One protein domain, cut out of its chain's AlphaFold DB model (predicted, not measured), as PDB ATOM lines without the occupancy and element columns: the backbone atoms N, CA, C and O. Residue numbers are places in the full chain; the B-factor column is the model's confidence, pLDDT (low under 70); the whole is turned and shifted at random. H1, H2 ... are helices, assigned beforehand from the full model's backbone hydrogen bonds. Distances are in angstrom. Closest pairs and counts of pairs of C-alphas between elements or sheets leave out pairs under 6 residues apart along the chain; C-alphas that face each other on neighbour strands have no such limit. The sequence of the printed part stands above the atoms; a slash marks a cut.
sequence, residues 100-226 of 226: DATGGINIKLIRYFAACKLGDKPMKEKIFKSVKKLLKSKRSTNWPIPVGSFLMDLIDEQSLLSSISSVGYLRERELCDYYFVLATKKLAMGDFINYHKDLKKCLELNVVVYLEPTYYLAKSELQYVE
ATOM      1  N   ASP A 100     155.400  95.716 106.119       82.25
ATOM      2  CA  ASP A 100     156.147  96.821 105.517       82.25
ATOM      3  C   ASP A 100     157.591  96.410 105.155       82.25
ATOM      4  O   ASP A 100     158.142  95.433 105.676       82.25
ATOM      5  N   ALA A 101     158.230  97.184 104.271       77.62
ATOM      6  CA  ALA A 101     159.552  96.880 103.709       77.62
ATOM      7  C   ALA A 101     160.656  96.636 104.762       77.62
ATOM      8  O   ALA A 101     161.733  96.130 104.440       77.62
ATOM      9  N   THR A 102     160.400  96.989 106.022       79.50
ATOM     10  CA  THR A 102     161.346  96.920 107.131       79.50
ATOM     11  C   THR A 102     160.996  95.839 108.160       79.50
ATOM     12  O   THR A 102     161.826  95.501 109.010       79.50
ATOM     13  N   GLY A 103     159.844  95.172 108.032       81.56
ATOM     14  CA  GLY A 103     159.433  94.060 108.895       81.56
ATOM     15  C   GLY A 103     158.351  94.377 109.909       81.56
ATOM     16  O   GLY A 103     158.365  93.798 111.002       81.56
ATOM     17  N   GLY A 104     157.472  95.325 109.603       90.88
ATOM     18  CA  GLY A 104     156.355  95.668 110.474       90.88
ATOM     19  C   GLY A 104     156.766  96.654 111.562       90.88
ATOM     20  O   GLY A 104     156.463  96.428 112.736       90.88
ATOM     21  N   ILE A 105     157.501  97.711 111.216       94.38
ATOM     22  CA  ILE A 105     157.679  98.872 112.098       94.38
ATOM     23  C   ILE A 105     156.356  99.636 112.225       94.38
ATOM     24  O   ILE A 105     156.019 100.049 113.333       94.38
ATOM     25  N   ASN A 106     155.565  99.751 111.155       94.12
ATOM     26  CA  ASN A 106     154.311 100.511 111.185       94.12
ATOM     27  C   ASN A 106     153.291  99.890 112.148       94.12
ATOM     28  O   ASN A 106     152.743 100.579 113.009       94.12
ATOM     29  N   ILE A 107     153.104  98.568 112.100       96.19
ATOM     30  CA  ILE A 107     152.219  97.885 113.053       96.19
ATOM     31  C   ILE A 107     152.726  98.000 114.503       96.19
ATOM     32  O   ILE A 107     151.931  98.119 115.435       96.19
ATOM     33  N   LYS A 108     154.050  98.062 114.711       96.75
ATOM     34  CA  LYS A 108     154.654  98.278 116.037       96.75
ATOM     35  C   LYS A 108     154.445  99.698 116.544       96.75
ATOM     36  O   LYS A 108     154.206  99.863 117.736       96.75
ATOM     37  N   LEU A 109     154.493 100.705 115.670       97.88
ATOM     38  CA  LEU A 109     154.152 102.087 116.013       97.88
ATOM     39  C   LEU A 109     152.700 102.189 116.496       97.88
ATOM     40  O   LEU A 109     152.438 102.774 117.543       97.88
ATOM     41  N   ILE A 110     151.770 101.564 115.774       98.12
ATOM     42  CA  ILE A 110     150.344 101.551 116.130       98.12
ATOM     43  C   ILE A 110     150.119 100.857 117.478       98.12
ATOM     44  O   ILE A 110     149.441 101.386 118.360       98.12
ATOM     45  N   ARG A 111     150.746  99.695 117.685       97.94
ATOM     46  CA  ARG A 111     150.686  98.984 118.968       97.94
ATOM     47  C   ARG A 111     151.337  99.779 120.098       97.94
ATOM     48  O   ARG A 111     150.843  99.747 121.221       97.94
ATOM     49  N   TYR A 112     152.414 100.512 119.825       98.38
ATOM     50  CA  TYR A 112     153.055 101.372 120.818       98.38
ATOM     51  C   TYR A 112     152.131 102.511 121.238       98.38
ATOM     52  O   TYR A 112     152.005 102.793 122.430       98.38
ATOM     53  N   PHE A 113     151.452 103.127 120.271       98.50
ATOM     54  CA  PHE A 113     150.412 104.110 120.530       98.50
ATOM     55  C   PHE A 113     149.318 103.546 121.445       98.50
ATOM     56  O   PHE A 113     149.020 104.149 122.478       98.50
ATOM     57  N   ALA A 114     148.801 102.356 121.135       98.31
ATOM     58  CA  ALA A 114     147.793 101.692 121.955       98.31
ATOM     59  C   ALA A 114     148.283 101.429 123.388       98.31
ATOM     60  O   ALA A 114     147.585 101.745 124.351       98.31
ATOM     61  N   ALA A 115     149.514 100.932 123.534       98.38
ATOM     62  CA  ALA A 115     150.137 100.704 124.834       98.38
ATOM     63  C   ALA A 115     150.263 102.005 125.646       98.38
ATOM     64  O   ALA A 115     149.974 102.020 126.841       98.38
ATOM     65  N   CYS A 116     150.642 103.115 125.003       97.69
ATOM     66  CA  CYS A 116     150.712 104.422 125.660       97.69
ATOM     67  C   CYS A 116     149.329 104.909 126.096       97.69
ATOM     68  O   CYS A 116     149.175 105.367 127.225       97.69
ATOM     69  N   LYS A 117     148.315 104.769 125.235       96.81
ATOM     70  CA  LYS A 117     146.935 105.165 125.541       96.81
ATOM     71  C   LYS A 117     146.321 104.403 126.703       96.81
ATOM     72  O   LYS A 117     145.556 104.982 127.464       96.81
ATOM     73  N   LEU A 118     146.649 103.124 126.829       97.25
ATOM     74  CA  LEU A 118     146.093 102.246 127.856       97.25
ATOM     75  C   LEU A 118     146.961 102.169 129.118       97.25
ATOM     76  O   LEU A 118     146.585 101.500 130.074       97.25
ATOM     77  N   GLY A 119     148.128 102.823 129.135       97.19
ATOM     78  CA  GLY A 119     149.085 102.704 130.236       97.19
ATOM     79  C   GLY A 119     149.699 101.301 130.374       97.19
ATOM     80  O   GLY A 119     150.200 100.951 131.444       97.19
ATOM     81  N   ASP A 120     149.682 100.497 129.307       97.94
ATOM     82  CA  ASP A 120     150.152  99.109 129.301       97.94
ATOM     83  C   ASP A 120     151.684  99.045 129.157       97.94
ATOM     84  O   ASP A 120     152.260  98.996 128.062       97.94
ATOM     85  N   LYS A 121     152.371  99.076 130.306       97.25
ATOM     86  CA  LYS A 121     153.838  98.984 130.371       97.25
ATOM     87  C   LYS A 121     154.375  97.647 129.828       97.25
ATOM     88  O   LYS A 121     155.308  97.701 129.022       97.25
ATOM     89  N   PRO A 122     153.819  96.469 130.188       98.00
ATOM     90  CA  PRO A 122     154.266  95.194 129.620       98.00
ATOM     91  C   PRO A 122     154.199  95.136 128.086       98.00
ATOM     92  O   PRO A 122     155.155  94.692 127.439       98.00
ATOM     93  N   MET A 123     153.109  95.620 127.485       97.31
ATOM     94  CA  MET A 123     152.956  95.677 126.030       97.31
ATOM     95  C   MET A 123     154.024  96.579 125.403       97.31
ATOM     96  O   MET A 123     154.691  96.174 124.446       97.31
ATOM     97  N   LYS A 124     154.259  97.760 125.987       97.06
ATOM     98  CA  LYS A 124     155.315  98.688 125.552       97.06
ATOM     99  C   LYS A 124     156.705  98.039 125.573       97.06
ATOM    100  O   LYS A 124     157.439  98.136 124.589       97.06
ATOM    101  N   GLU A 125     157.057  97.321 126.637       97.31
ATOM    102  CA  GLU A 125     158.341  96.612 126.729       97.31
ATOM    103  C   GLU A 125     158.493  95.508 125.671       97.31
ATOM    104  O   GLU A 125     159.565  95.359 125.071       97.31
ATOM    105  N   LYS A 126     157.427  94.734 125.412       97.06
ATOM    106  CA  LYS A 126     157.404  93.700 124.360       97.06
ATOM    107  C   LYS A 126     157.648  94.319 122.983       97.06
ATOM    108  O   LYS A 126     158.465  93.804 122.215       97.06
ATOM    109  N   ILE A 127     156.999  95.447 122.694       97.12
ATOM    110  CA  ILE A 127     157.165  96.179 121.434       97.12
ATOM    111  C   ILE A 127     158.604  96.681 121.291       97.12
ATOM    112  O   ILE A 127     159.230  96.418 120.268       97.12
ATOM    113  N   PHE A 128     159.179  97.306 122.322       96.38
ATOM    114  CA  PHE A 128     160.565  97.794 122.289       96.38
ATOM    115  C   PHE A 128     161.587  96.682 122.052       96.38
ATOM    116  O   PHE A 128     162.513  96.852 121.256       96.38
ATOM    117  N   LYS A 129     161.415  95.510 122.677       96.25
ATOM    118  CA  LYS A 129     162.260  94.333 122.397       96.25
ATOM    119  C   LYS A 129     162.171  93.921 120.924       96.25
ATOM    120  O   LYS A 129     163.198  93.626 120.309       96.25
ATOM    121  N   SER A 130     160.963  93.934 120.360       94.25
ATOM    122  CA  SER A 130     160.708  93.583 118.960       94.25
ATOM    123  C   SER A 130     161.309  94.604 117.982       94.25
ATOM    124  O   SER A 130     162.063  94.224 117.085       94.25
ATOM    125  N   VAL A 131     161.084  95.904 118.204       95.00
ATOM    126  CA  VAL A 131     161.677  96.994 117.406       95.00
ATOM    127  C   VAL A 131     163.203  96.935 117.475       95.00
ATOM    128  O   VAL A 131     163.862  96.917 116.439       95.00
ATOM    129  N   LYS A 132     163.792  96.785 118.669       94.56
ATOM    130  CA  LYS A 132     165.249  96.660 118.837       94.56
ATOM    131  C   LYS A 132     165.842  95.498 118.035       94.56
ATOM    132  O   LYS A 132     166.963  95.609 117.542       94.56
ATOM    133  N   LYS A 133     165.123  94.377 117.902       92.50
ATOM    134  CA  LYS A 133     165.553  93.243 117.069       92.50
ATOM    135  C   LYS A 133     165.530  93.602 115.580       92.50
ATOM    136  O   LYS A 133     166.478  93.263 114.879       92.50
ATOM    137  N   LEU A 134     164.491  94.301 115.117       90.56
ATOM    138  CA  LEU A 134     164.385  94.762 113.727       90.56
ATOM    139  C   LEU A 134     165.487  95.761 113.368       90.56
ATOM    140  O   LEU A 134     166.154  95.578 112.354       90.56
ATOM    141  N   LEU A 135     165.751  96.746 114.230       91.38
ATOM    142  CA  LEU A 135     166.777  97.770 113.994       91.38
ATOM    143  C   LEU A 135     168.206  97.206 113.932       91.38
ATOM    144  O   LEU A 135     169.083  97.803 113.320       91.38
ATOM    145  N   LYS A 136     168.459  96.044 114.547       89.31
ATOM    146  CA  LYS A 136     169.749  95.336 114.446       89.31
ATOM    147  C   LYS A 136     169.905  94.531 113.157       89.31
ATOM    148  O   LYS A 136     170.999  94.045 112.875       89.31
ATOM    149  N   SER A 137     168.822  94.304 112.416       83.19
ATOM    150  CA  SER A 137     168.888  93.554 111.165       83.19
ATOM    151  C   SER A 137     169.545  94.405 110.073       83.19
ATOM    152  O   SER A 137     169.368  95.617 110.041       83.19
ATOM    153  N   LYS A 138     170.280  93.781 109.142       69.44
ATOM    154  CA  LYS A 138     170.897  94.462 107.984       69.44
ATOM    155  C   LYS A 138     169.870  94.894 106.917       69.44
ATOM    156  O   LYS A 138     170.180  94.896 105.729       69.44
ATOM    157  N   ARG A 139     168.620  95.153 107.311       71.00
ATOM    158  CA  ARG A 139     167.562  95.604 106.399       71.00
ATOM    159  C   ARG A 139     167.810  97.056 105.991       71.00
ATOM    160  O   ARG A 139     168.620  97.749 106.600       71.00
ATOM    161  N   SER A 140     167.140  97.479 104.921       69.88
ATOM    162  CA  SER A 140     167.238  98.841 104.392       69.88
ATOM    163  C   SER A 140     167.029  99.882 105.493       69.88
ATOM    164  O   SER A 140     166.127  99.730 106.307       69.88
ATOM    165  N   THR A 141     167.832 100.947 105.486       77.50
ATOM    166  CA  THR A 141     167.697 102.112 106.377       77.50
ATOM    167  C   THR A 141     166.586 103.074 105.946       77.50
ATOM    168  O   THR A 141     166.417 104.123 106.562       77.50
ATOM    169  N   ASN A 142     165.855 102.746 104.877       86.88
ATOM    170  CA  ASN A 142     164.765 103.560 104.357       86.88
ATOM    171  C   ASN A 142     163.565 103.575 105.314       86.88
ATOM    172  O   ASN A 142     163.474 102.792 106.265       86.88
ATOM    173  N   TRP A 143     162.612 104.458 105.024       91.75
ATOM    174  CA  TRP A 143     161.332 104.492 105.719       91.75
ATOM    175  C   TRP A 143     160.671 103.101 105.777       91.75
ATOM    176  O   TRP A 143     160.694 102.388 104.768       91.75
ATOM    177  N   PRO A 144     160.055 102.699 106.905       94.12
ATOM    178  CA  PRO A 144     159.896 103.418 108.184       94.12
ATOM    179  C   PRO A 144     160.991 103.178 109.257       94.12
ATOM    180  O   PRO A 144     160.750 103.464 110.429       94.12
ATOM    181  N   ILE A 145     162.207 102.698 108.938       94.69
ATOM    182  CA  ILE A 145     163.264 102.494 109.965       94.69
ATOM    183  C   ILE A 145     163.532 103.735 110.839       94.69
ATOM    184  O   ILE A 145     163.616 103.563 112.060       94.69
ATOM    185  N   PRO A 146     163.636 104.966 110.296       96.31
ATOM    186  CA  PRO A 146     163.842 106.163 111.112       96.31
ATOM    187  C   PRO A 146     162.786 106.334 112.210       96.31
ATOM    188  O   PRO A 146     163.127 106.707 113.331       96.31
ATOM    189  N   VAL A 147     161.528 105.972 111.943       96.94
ATOM    190  CA  VAL A 147     160.444 105.998 112.937       96.94
ATOM    191  C   VAL A 147     160.743 105.049 114.095       96.94
ATOM    192  O   VAL A 147     160.641 105.434 115.259       96.94
ATOM    193  N   GLY A 148     161.172 103.822 113.789       95.88
ATOM    194  CA  GLY A 148     161.588 102.844 114.795       95.88
ATOM    195  C   GLY A 148     162.800 103.315 115.606       95.88
ATOM    196  O   GLY A 148     162.820 103.162 116.827       95.88
ATOM    197  N   SER A 149     163.791 103.924 114.955       96.06
ATOM    198  CA  SER A 149     164.967 104.493 115.622       96.06
ATOM    199  C   SER A 149     164.598 105.642 116.559       96.06
ATOM    200  O   SER A 149     165.089 105.693 117.686       96.06
ATOM    201  N   PHE A 150     163.698 106.529 116.133       97.56
ATOM    202  CA  PHE A 150     163.212 107.641 116.948       97.56
ATOM    203  C   PHE A 150     162.371 107.163 118.138       97.56
ATOM    204  O   PHE A 150     162.470 107.700 119.246       97.56
ATOM    205  N   LEU A 151     161.569 106.115 117.932       95.75
ATOM    206  CA  LEU A 151     160.807 105.455 118.988       95.75
ATOM    207  C   LEU A 151     161.717 104.860 120.076       95.75
ATOM    208  O   LEU A 151     161.347 104.853 121.246       95.75
ATOM    209  N   MET A 152     162.900 104.382 119.685       95.62
ATOM    210  CA  MET A 152     163.911 103.790 120.568       95.62
ATOM    211  C   MET A 152     164.930 104.808 121.113       95.62
ATOM    212  O   MET A 152     165.943 104.389 121.672       95.62
ATOM    213  N   ASP A 153     164.691 106.111 120.925       96.44
ATOM    214  CA  ASP A 153     165.587 107.205 121.335       96.44
ATOM    215  C   ASP A 153     167.013 107.098 120.751       96.44
ATOM    216  O   ASP A 153     167.984 107.557 121.347       96.44
ATOM    217  N   LEU A 154     167.159 106.478 119.572       95.75
ATOM    218  CA  LEU A 154     168.450 106.328 118.883       95.75
ATOM    219  C   LEU A 154     168.775 107.502 117.956       95.75
ATOM    220  O   LEU A 154     169.932 107.687 117.585       95.75
ATOM    221  N   ILE A 155     167.755 108.258 117.559       96.88
ATOM    222  CA  ILE A 155     167.875 109.495 116.789       96.88
ATOM    223  C   ILE A 155     166.973 110.556 117.416       96.88
ATOM    224  O   ILE A 155     165.977 110.222 118.066       96.88
ATOM    225  N   ASP A 156     167.312 111.825 117.216       97.56
ATOM    226  CA  ASP A 156     166.486 112.953 117.637       97.56
ATOM    227  C   ASP A 156     165.411 113.310 116.593       97.56
ATOM    228  O   ASP A 156     165.323 112.725 115.508       97.56
ATOM    229  N   GLU A 157     164.550 114.268 116.942       97.44
ATOM    230  CA  GLU A 157     163.465 114.730 116.071       97.44
ATOM    231  C   GLU A 157     163.990 115.346 114.767       97.44
ATOM    232  O   GLU A 157     163.415 115.110 113.703       97.44
ATOM    233  N   GLN A 158     165.101 116.087 114.827       97.75
ATOM    234  CA  GLN A 158     165.697 116.727 113.655       97.75
ATOM    235  C   GLN A 158     166.245 115.692 112.663       97.75
ATOM    236  O   GLN A 158     166.094 115.851 111.452       97.75
ATOM    237  N   SER A 159     166.844 114.616 113.172       97.56
ATOM    238  CA  SER A 159     167.345 113.485 112.388       97.56
ATOM    239  C   SER A 159     166.212 112.658 111.783       97.56
ATOM    240  O   SER A 159     166.323 112.173 110.656       97.56
ATOM    241  N   LEU A 160     165.093 112.504 112.499       97.56
ATOM    242  CA  LEU A 160     163.899 111.885 111.925       97.56
ATOM    243  C   LEU A 160     163.344 112.745 110.781       97.56
ATOM    244  O   LEU A 160     163.093 112.228 109.694       97.56
ATOM    245  N   LEU A 161     163.209 114.056 110.998       97.44
ATOM    246  CA  LEU A 161     162.712 114.998 109.996       97.44
ATOM    247  C   LEU A 161     163.602 115.040 108.743       97.44
ATOM    248  O   LEU A 161     163.087 115.096 107.627       97.44
ATOM    249  N   SER A 162     164.926 114.984 108.908       96.88
ATOM    250  CA  SER A 162     165.874 114.960 107.785       96.88
ATOM    251  C   SER A 162     165.855 113.650 106.994       96.88
ATOM    252  O   SER A 162     166.306 113.628 105.850       96.88
ATOM    253  N   SER A 163     165.305 112.577 107.572       96.19
ATOM    254  CA  SER A 163     165.134 111.285 106.899       96.19
ATOM    255  C   SER A 163     163.903 111.236 105.986       96.19
ATOM    256  O   SER A 163     163.751 110.272 105.237       96.19
ATOM    257  N   ILE A 164     163.025 112.245 106.042       96.88
ATOM    258  CA  ILE A 164     161.827 112.323 105.202       96.88
ATOM    259  C   ILE A 164     162.219 112.640 103.756       96.88
ATOM    260  O   ILE A 164     162.953 113.588 103.471       96.88
ATOM    261  N   SER A 165     161.645 111.883 102.830       95.81
ATOM    262  CA  SER A 165     161.779 112.018 101.391       95.81
ATOM    263  C   SER A 165     161.466 113.435 100.901       95.81
ATOM    264  O   SER A 165     160.599 114.155 101.412       95.81
ATOM    265  N   SER A 166     162.172 113.842  99.848       94.94
ATOM    266  CA  SER A 166     161.879 115.059  99.088       94.94
ATOM    267  C   SER A 166     160.837 114.829  97.987       94.94
ATOM    268  O   SER A 166     160.311 115.790  97.426       94.94
ATOM    269  N   VAL A 167     160.506 113.570  97.673       94.75
ATOM    270  CA  VAL A 167     159.522 113.216  96.642       94.75
ATOM    271  C   VAL A 167     158.121 113.486  97.178       94.75
ATOM    272  O   VAL A 167     157.666 112.762  98.054       94.75
ATOM    273  N   GLY A 168     157.417 114.484  96.633       92.00
ATOM    274  CA  GLY A 168     156.175 115.026  97.214       92.00
ATOM    275  C   GLY A 168     155.136 113.988  97.664       92.00
ATOM    276  O   GLY A 168     154.646 114.062  98.783       92.00
ATOM    277  N   TYR A 169     154.848 112.975  96.842       91.62
ATOM    278  CA  TYR A 169     153.910 111.908  97.217       91.62
ATOM    279  C   TYR A 169     154.394 111.070  98.413       91.62
ATOM    280  O   TYR A 169     153.611 110.759  99.301       91.62
ATOM    281  N   LEU A 170     155.673 110.685  98.443       94.50
ATOM    282  CA  LEU A 170     156.232 109.898  99.549       94.50
ATOM    283  C   LEU A 170     156.397 110.758 100.801       94.50
ATOM    284  O   LEU A 170     156.037 110.329 101.890       94.50
ATOM    285  N   ARG A 171     156.853 111.998 100.619       96.69
ATOM    286  CA  ARG A 171     157.053 112.987 101.673       96.69
ATOM    287  C   ARG A 171     155.829 113.136 102.567       96.69
ATOM    288  O   ARG A 171     155.965 113.162 103.778       96.69
ATOM    289  N   GLU A 172     154.645 113.244 101.979       97.12
ATOM    290  CA  GLU A 172     153.401 113.477 102.724       97.12
ATOM    291  C   GLU A 172     152.997 112.259 103.555       97.12
ATOM    292  O   GLU A 172     152.578 112.393 104.701       97.12
ATOM    293  N   ARG A 173     153.207 111.057 103.012       97.12
ATOM    294  CA  ARG A 173     152.976 109.792 103.724       97.12
ATOM    295  C   ARG A 173     153.908 109.673 104.928       97.12
ATOM    296  O   ARG A 173     153.468 109.421 106.043       97.12
ATOM    297  N   GLU A 174     155.189 109.946 104.711       97.88
ATOM    298  CA  GLU A 174     156.214 109.906 105.755       97.88
ATOM    299  C   GLU A 174     156.024 111.022 106.798       97.88
ATOM    300  O   GLU A 174     156.238 110.798 107.988       97.88
ATOM    301  N   LEU A 175     155.543 112.206 106.392       98.50
ATOM    302  CA  LEU A 175     155.145 113.278 107.313       98.50
ATOM    303  C   LEU A 175     153.981 112.858 108.217       98.50
ATOM    304  O   LEU A 175     153.972 113.220 109.394       98.50
ATOM    305  N   CYS A 176     153.019 112.088 107.704       98.56
ATOM    306  CA  CYS A 176     151.902 111.594 108.508       98.56
ATOM    307  C   CYS A 176     152.394 110.697 109.650       98.56
ATOM    308  O   CYS A 176     152.089 110.948 110.819       98.56
ATOM    309  N   ASP A 177     153.219 109.705 109.322       98.12
ATOM    310  CA  ASP A 177     153.855 108.819 110.296       98.12
ATOM    311  C   ASP A 177     154.796 109.585 111.253       98.12
ATOM    312  O   ASP A 177     154.814 109.304 112.454       98.12
ATOM    313  N   TYR A 178     155.539 110.583 110.754       98.62
ATOM    314  CA  TYR A 178     156.386 111.481 111.553       98.62
ATOM    315  C   TYR A 178     155.589 112.232 112.625       98.62
ATOM    316  O   TYR A 178     155.925 112.172 113.811       98.62
ATOM    317  N   TYR A 179     154.510 112.913 112.237       98.75
ATOM    318  CA  TYR A 179     153.670 113.628 113.194       98.75
ATOM    319  C   TYR A 179     152.993 112.665 114.169       98.75
ATOM    320  O   TYR A 179     152.920 112.953 115.365       98.75
ATOM    321  N   PHE A 180     152.579 111.487 113.700       98.75
ATOM    322  CA  PHE A 180     151.961 110.483 114.555       98.75
ATOM    323  C   PHE A 180     152.925 109.933 115.617       98.75
ATOM    324  O   PHE A 180     152.552 109.810 116.789       98.75
ATOM    325  N   VAL A 181     154.181 109.627 115.262       98.56
ATOM    326  CA  VAL A 181     155.162 109.145 116.249       98.56
ATOM    327  C   VAL A 181     155.549 110.240 117.247       98.56
ATOM    328  O   VAL A 181     155.684 109.945 118.438       98.56
ATOM    329  N   LEU A 182     155.642 111.502 116.814       98.50
ATOM    330  CA  LEU A 182     155.850 112.639 117.718       98.50
ATOM    331  C   LEU A 182     154.707 112.790 118.713       98.50
ATOM    332  O   LEU A 182     154.945 112.834 119.925       98.50
ATOM    333  N   ALA A 183     153.472 112.792 118.210       98.50
ATOM    334  CA  ALA A 183     152.277 112.830 119.033       98.50
ATOM    335  C   ALA A 183     152.308 111.687 120.059       98.50
ATOM    336  O   ALA A 183     152.136 111.903 121.257       98.50
ATOM    337  N   THR A 184     152.619 110.469 119.617       98.25
ATOM    338  CA  THR A 184     152.645 109.294 120.491       98.25
ATOM    339  C   THR A 184     153.711 109.392 121.591       98.25
ATOM    340  O   THR A 184     153.464 108.980 122.726       98.25
ATOM    341  N   LYS A 185     154.888 109.972 121.316       97.81
ATOM    342  CA  LYS A 185     155.892 110.230 122.365       97.81
ATOM    343  C   LYS A 185     155.421 111.287 123.360       97.81
ATOM    344  O   LYS A 185     155.596 111.085 124.557       97.81
ATOM    345  N   LYS A 186     154.781 112.359 122.891       98.12
ATOM    346  CA  LYS A 186     154.195 113.401 123.752       98.12
ATOM    347  C   LYS A 186     153.102 112.840 124.654       98.12
ATOM    348  O   LYS A 186     153.130 113.072 125.859       98.12
ATOM    349  N   LEU A 187     152.235 111.985 124.112       97.69
ATOM    350  CA  LEU A 187     151.272 111.210 124.894       97.69
ATOM    351  C   LEU A 187     151.968 110.388 125.988       97.69
ATOM    352  O   LEU A 187     151.555 110.431 127.143       97.69
ATOM    353  N   ALA A 188     153.039 109.666 125.649       96.31
ATOM    354  CA  ALA A 188     153.787 108.860 126.615       96.31
ATOM    355  C   ALA A 188     154.444 109.693 127.736       96.31
ATOM    356  O   ALA A 188     154.740 109.148 128.798       96.31
ATOM    357  N   MET A 189     154.675 110.987 127.498       96.62
ATOM    358  CA  MET A 189     155.198 111.954 128.470       96.62
ATOM    359  C   MET A 189     154.092 112.690 129.246       96.62
ATOM    360  O   MET A 189     154.402 113.485 130.127       96.62
ATOM    361  N   GLY A 190     152.814 112.445 128.936       96.94
ATOM    362  CA  GLY A 190     151.680 113.170 129.520       96.94
ATOM    363  C   GLY A 190     151.460 114.574 128.940       96.94
ATOM    364  O   GLY A 190     150.665 115.341 129.478       96.94
ATOM    365  N   ASP A 191     152.129 114.924 127.841       97.62
ATOM    366  CA  ASP A 191     151.948 116.197 127.140       97.62
ATOM    367  C   ASP A 191     150.759 116.110 126.171       97.62
ATOM    368  O   ASP A 191     150.907 115.977 124.953       97.62
ATOM    369  N   PHE A 192     149.548 116.144 126.734       95.62
ATOM    370  CA  PHE A 192     148.302 116.005 125.974       95.62
ATOM    371  C   PHE A 192     148.064 117.163 124.997       95.62
ATOM    372  O   PHE A 192     147.525 116.952 123.909       95.62
ATOM    373  N   ILE A 193     148.502 118.377 125.343       95.94
ATOM    374  CA  ILE A 193     148.329 119.562 124.493       95.94
ATOM    375  C   ILE A 193     149.117 119.385 123.197       95.94
ATOM    376  O   ILE A 193     148.552 119.499 122.104       95.94
ATOM    377  N   ASN A 194     150.413 119.070 123.291       97.50
ATOM    378  CA  ASN A 194     151.217 118.890 122.087       97.50
ATOM    379  C   ASN A 194     150.935 117.555 121.388       97.50
ATOM    380  O   ASN A 194     151.086 117.485 120.170       97.50
ATOM    381  N   TYR A 195     150.475 116.531 122.115       97.88
ATOM    382  CA  TYR A 195     149.933 115.309 121.520       97.88
ATOM    383  C   TYR A 195     148.796 115.622 120.538       97.88
ATOM    384  O   TYR A 195     148.892 115.273 119.361       97.88
ATOM    385  N   HIS A 196     147.756 116.341 120.974       97.44
ATOM    386  CA  HIS A 196     146.641 116.695 120.092       97.44
ATOM    387  C   HIS A 196     147.060 117.649 118.972       97.44
ATOM    388  O   HIS A 196     146.592 117.509 117.843       97.44
ATOM    389  N   LYS A 197     147.964 118.596 119.257       97.88
ATOM    390  CA  LYS A 197     148.510 119.506 118.242       97.88
ATOM    391  C   LYS A 197     149.187 118.751 117.100       97.88
ATOM    392  O   LYS A 197     148.969 119.096 115.946       97.88
ATOM    393  N   ASP A 198     149.998 117.740 117.401       98.31
ATOM    394  CA  ASP A 198     150.681 116.975 116.359       98.31
ATOM    395  C   ASP A 198     149.748 116.010 115.629       98.31
ATOM    396  O   ASP A 198     149.877 115.877 114.416       98.31
ATOM    397  N   LEU A 199     148.754 115.416 116.304       98.25
ATOM    398  CA  LEU A 199     147.728 114.644 115.596       98.25
ATOM    399  C   LEU A 199     146.981 115.499 114.570       98.25
ATOM    400  O   LEU A 199     146.735 115.027 113.464       98.25
ATOM    401  N   LYS A 200     146.657 116.758 114.895       98.25
ATOM    402  CA  LYS A 200     145.988 117.671 113.950       98.25
ATOM    403  C   LYS A 200     146.811 117.879 112.680       98.25
ATOM    404  O   LYS A 200     146.236 117.884 111.598       98.25
ATOM    405  N   LYS A 201     148.144 117.922 112.783       98.38
ATOM    406  CA  LYS A 201     149.020 118.024 111.607       98.38
ATOM    407  C   LYS A 201     148.876 116.833 110.661       98.38
ATOM    408  O   LYS A 201     148.950 117.033 109.458       98.38
ATOM    409  N   CYS A 202     148.609 115.618 111.157       98.19
ATOM    410  CA  CYS A 202     148.320 114.469 110.284       98.19
ATOM    411  C   CYS A 202     147.094 114.725 109.384       98.19
ATOM    412  O   CYS A 202     147.058 114.246 108.256       98.19
ATOM    413  N   LEU A 203     146.098 115.474 109.874       97.00
ATOM    414  CA  LEU A 203     144.848 115.774 109.162       97.00
ATOM    415  C   LEU A 203     144.966 116.985 108.221       97.00
ATOM    416  O   LEU A 203     144.114 117.161 107.351       97.00
ATOM    417  N   GLU A 204     145.997 117.813 108.396       97.19
ATOM    418  CA  GLU A 204     146.292 118.988 107.563       97.19
ATOM    419  C   GLU A 204     147.083 118.631 106.290       97.19
ATOM    420  O   GLU A 204     147.176 119.447 105.370       97.19
ATOM    421  N   LEU A 205     147.640 117.418 106.226       97.00
ATOM    422  CA  LEU A 205     148.367 116.902 105.065       97.00
ATOM    423  C   LEU A 205     147.436 116.631 103.877       97.00
ATOM    424  O   LEU A 205     146.210 116.540 104.001       97.00
ATOM    425  N   ASN A 206     148.017 116.504 102.684       95.19
ATOM    426  CA  ASN A 206     147.215 116.329 101.477       95.19
ATOM    427  C   ASN A 206     146.597 114.919 101.366       95.19
ATOM    428  O   ASN A 206     146.979 113.985 102.062       95.19
ATOM    429  N   VAL A 207     145.662 114.736 100.427       95.88
ATOM    430  CA  VAL A 207     144.833 113.517 100.287       95.88
ATOM    431  C   VAL A 207     145.600 112.198 100.113       95.88
ATOM    432  O   VAL A 207     145.016 111.129 100.268       95.88
ATOM    433  N   VAL A 208     146.896 112.228  99.794       96.06
ATOM    434  CA  VAL A 208     147.719 111.014  99.698       96.06
ATOM    435  C   VAL A 208     147.859 110.298 101.040       96.06
ATOM    436  O   VAL A 208     148.005 109.074 101.052       96.06
ATOM    437  N   VAL A 209     147.739 111.013 102.162       97.06
ATOM    438  CA  VAL A 209     147.817 110.399 103.498       97.06
ATOM    439  C   VAL A 209     146.646 109.471 103.812       97.06
ATOM    440  O   VAL A 209     146.714 108.723 104.777       97.06
ATOM    441  N   TYR A 210     145.601 109.423 102.975       97.56
ATOM    442  CA  TYR A 210     144.533 108.423 103.102       97.56
ATOM    443  C   TYR A 210     145.027 106.986 102.892       97.56
ATOM    444  O   TYR A 210     144.284 106.047 103.158       97.56
ATOM    445  N   LEU A 211     146.261 106.793 102.422       96.31
ATOM    446  CA  LEU A 211     146.919 105.487 102.377       96.31
ATOM    447  C   LEU A 211     147.601 105.112 103.695       96.31
ATOM    448  O   LEU A 211     147.966 103.951 103.864       96.31
ATOM    449  N   GLU A 212     147.777 106.066 104.611       96.75
ATOM    450  CA  GLU A 212     148.487 105.839 105.861       96.75
ATOM    451  C   GLU A 212     147.534 105.432 106.986       96.75
ATOM    452  O   GLU A 212     146.613 106.175 107.333       96.75
ATOM    453  N   PRO A 213     147.759 104.277 107.632       96.94
ATOM    454  CA  PRO A 213     146.981 103.882 108.801       96.94
ATOM    455  C   PRO A 213     147.032 104.907 109.946       96.94
ATOM    456  O   PRO A 213     146.045 105.111 110.656       96.94
ATOM    457  N   THR A 214     148.172 105.579 110.117       98.00
ATOM    458  CA  THR A 214     148.384 106.590 111.162       98.00
ATOM    459  C   THR A 214     147.464 107.802 111.006       98.00
ATOM    460  O   THR A 214     147.016 108.341 112.019       98.00
ATOM    461  N   TYR A 215     147.077 108.166 109.776       98.38
ATOM    462  CA  TYR A 215     146.079 109.212 109.518       98.38
ATOM    463  C   TYR A 215     144.728 108.868 110.157       98.38
ATOM    464  O   TYR A 215     144.132 109.695 110.847       98.38
ATOM    465  N   TYR A 216     144.248 107.635 109.980       98.19
ATOM    466  CA  TYR A 216     142.938 107.233 110.496       98.19
ATOM    467  C   TYR A 216     142.920 107.097 112.018       98.19
ATOM    468  O   TYR A 216     141.918 107.445 112.642       98.19
ATOM    469  N   LEU A 217     144.024 106.663 112.633       97.50
ATOM    470  CA  LEU A 217     144.149 106.689 114.095       97.50
ATOM    471  C   LEU A 217     144.191 108.116 114.632       97.50
ATOM    472  O   LEU A 217     143.491 108.408 115.597       97.50
ATOM    473  N   ALA A 218     144.946 109.016 113.994       98.19
ATOM    474  CA  ALA A 218     144.946 110.429 114.360       98.19
ATOM    475  C   ALA A 218     143.536 111.030 114.265       98.19
ATOM    476  O   ALA A 218     143.085 111.698 115.194       98.19
ATOM    477  N   LYS A 219     142.813 110.735 113.176       97.56
ATOM    478  CA  LYS A 219     141.425 111.165 112.972       97.56
ATOM    479  C   LYS A 219     140.507 110.636 114.075       97.56
ATOM    480  O   LYS A 219     139.761 111.419 114.651       97.56
ATOM    481  N   SER A 220     140.580 109.342 114.387       96.00
ATOM    482  CA  SER A 220     139.777 108.712 115.442       96.00
ATOM    483  C   SER A 220     140.027 109.344 116.815       96.00
ATOM    484  O   SER A 220     139.087 109.643 117.543       96.00
ATOM    485  N   GLU A 221     141.286 109.618 117.153       95.44
ATOM    486  CA  GLU A 221     141.652 110.210 118.443       95.44
ATOM    487  C   GLU A 221     141.234 111.670 118.605       95.44
ATOM    488  O   GLU A 221     141.115 112.151 119.729       95.44
ATOM    489  N   LEU A 222     141.015 112.382 117.501       95.12
ATOM    490  CA  LEU A 222     140.548 113.765 117.519       95.12
ATOM    491  C   LEU A 222     139.021 113.888 117.479       95.12
ATOM    492  O   LEU A 222     138.511 114.956 117.794       95.12
ATOM    493  N   GLN A 223     138.286 112.825 117.136       82.94
ATOM    494  CA  GLN A 223     136.814 112.848 117.098       82.94
ATOM    495  C   GLN A 223     136.167 113.044 118.474       82.94
ATOM    496  O   GLN A 223     135.020 113.466 118.541       82.94
ATOM    497  N   TYR A 224     136.897 112.766 119.553       64.00
ATOM    498  CA  TYR A 224     136.401 112.846 120.930       64.00
ATOM    499  C   TYR A 224     137.006 114.017 121.724       64.00
ATOM    500  O   TYR A 224     136.950 114.024 122.951       64.00
ATOM    501  N   VAL A 225     137.633 114.976 121.035       59.25
ATOM    502  CA  VAL A 225     138.293 116.144 121.633       59.25
ATOM    503  C   VAL A 225     137.498 117.384 121.238       59.25
ATOM    504  O   VAL A 225     137.810 118.028 120.235       59.25
ATOM    505  N   GLU A 226     136.443 117.664 122.000       35.72
ATOM    506  CA  GLU A 226     135.735 118.953 121.988       35.72
ATOM    507  C   GLU A 226     136.459 119.982 122.866       35.72
ATOM    508  O   GLU A 226     136.850 119.628 124.004       35.72
TER     509      GLU A 226
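This is residues 100 to 226 of the 226 residues of an uncharacterized protein of Chitinophaga costaii (UniProt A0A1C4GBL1). The long helix H5 runs through the middle of a compact, all-helix body, with H6 folded back along it and H8 crossing both. The H1 and H2 hairpin packs on H5 through H1, while short H3 packs on H1, H2 and H5, with H4 packed on H3. The 127 printed residues include eight named helices, H1 to H8 in chain order, and no named strand. The radius of gyration of the C-alphas is 13.8 A; the spans are 44 by 38 by 23 A.

H1, residues 105 to 118, and H2, residues 121 to 135, form a hairpin at a shallow tilt of 16 degrees; their closest C-alphas, Ala 115 and Lys 124, are 5.6 A apart. H3, residues 145 to 151, forms a hairpin with H4, residues 157 to 162; their closest C-alphas, Pro 146 and Leu 160, are 5.8 A apart. The hub, H5, residues 168 to 188, touches H1 with residues 181 to 188 alone, C-alphas 116 and 188 being closest at 5.5 A. H6, residues 192 to 204, forms a hairpin with H5, C-alphas 183 and 195 being closest at 4.2 A. H7, residues 207 to 211, touches H5, C-alphas 173 and 209 being closest at 5.2 A; of H5, residues 169 to 176 alone take part. H8, residues 213 to 222, touches H6 at a steep tilt of 54 degrees, C-alphas 199 and 218 being closest at 5.2 A. Every O i to N i+4 pair is within hydrogen-bond range in H1, H2, H3, H4 and H8, against 16 of 17 in H5, 7 of 9 in H6 and 0 of 1 in H7, where 2 of 2 O i to N i+3 pairs are.

H1 begins at C-alpha 105 (157.679, 98.872, 112.098). H5 measures 30.1 A, H2 20.9 A. H8 ends at C-alpha 222 (140.548, 113.765, 117.519).

The C-alphas farthest apart, Lys 138 and Glu 226, are 45.1 A apart. The printed part has no cut, and no link is long. pLDDT is under 70 at residues 138, 140 and 224 to 226.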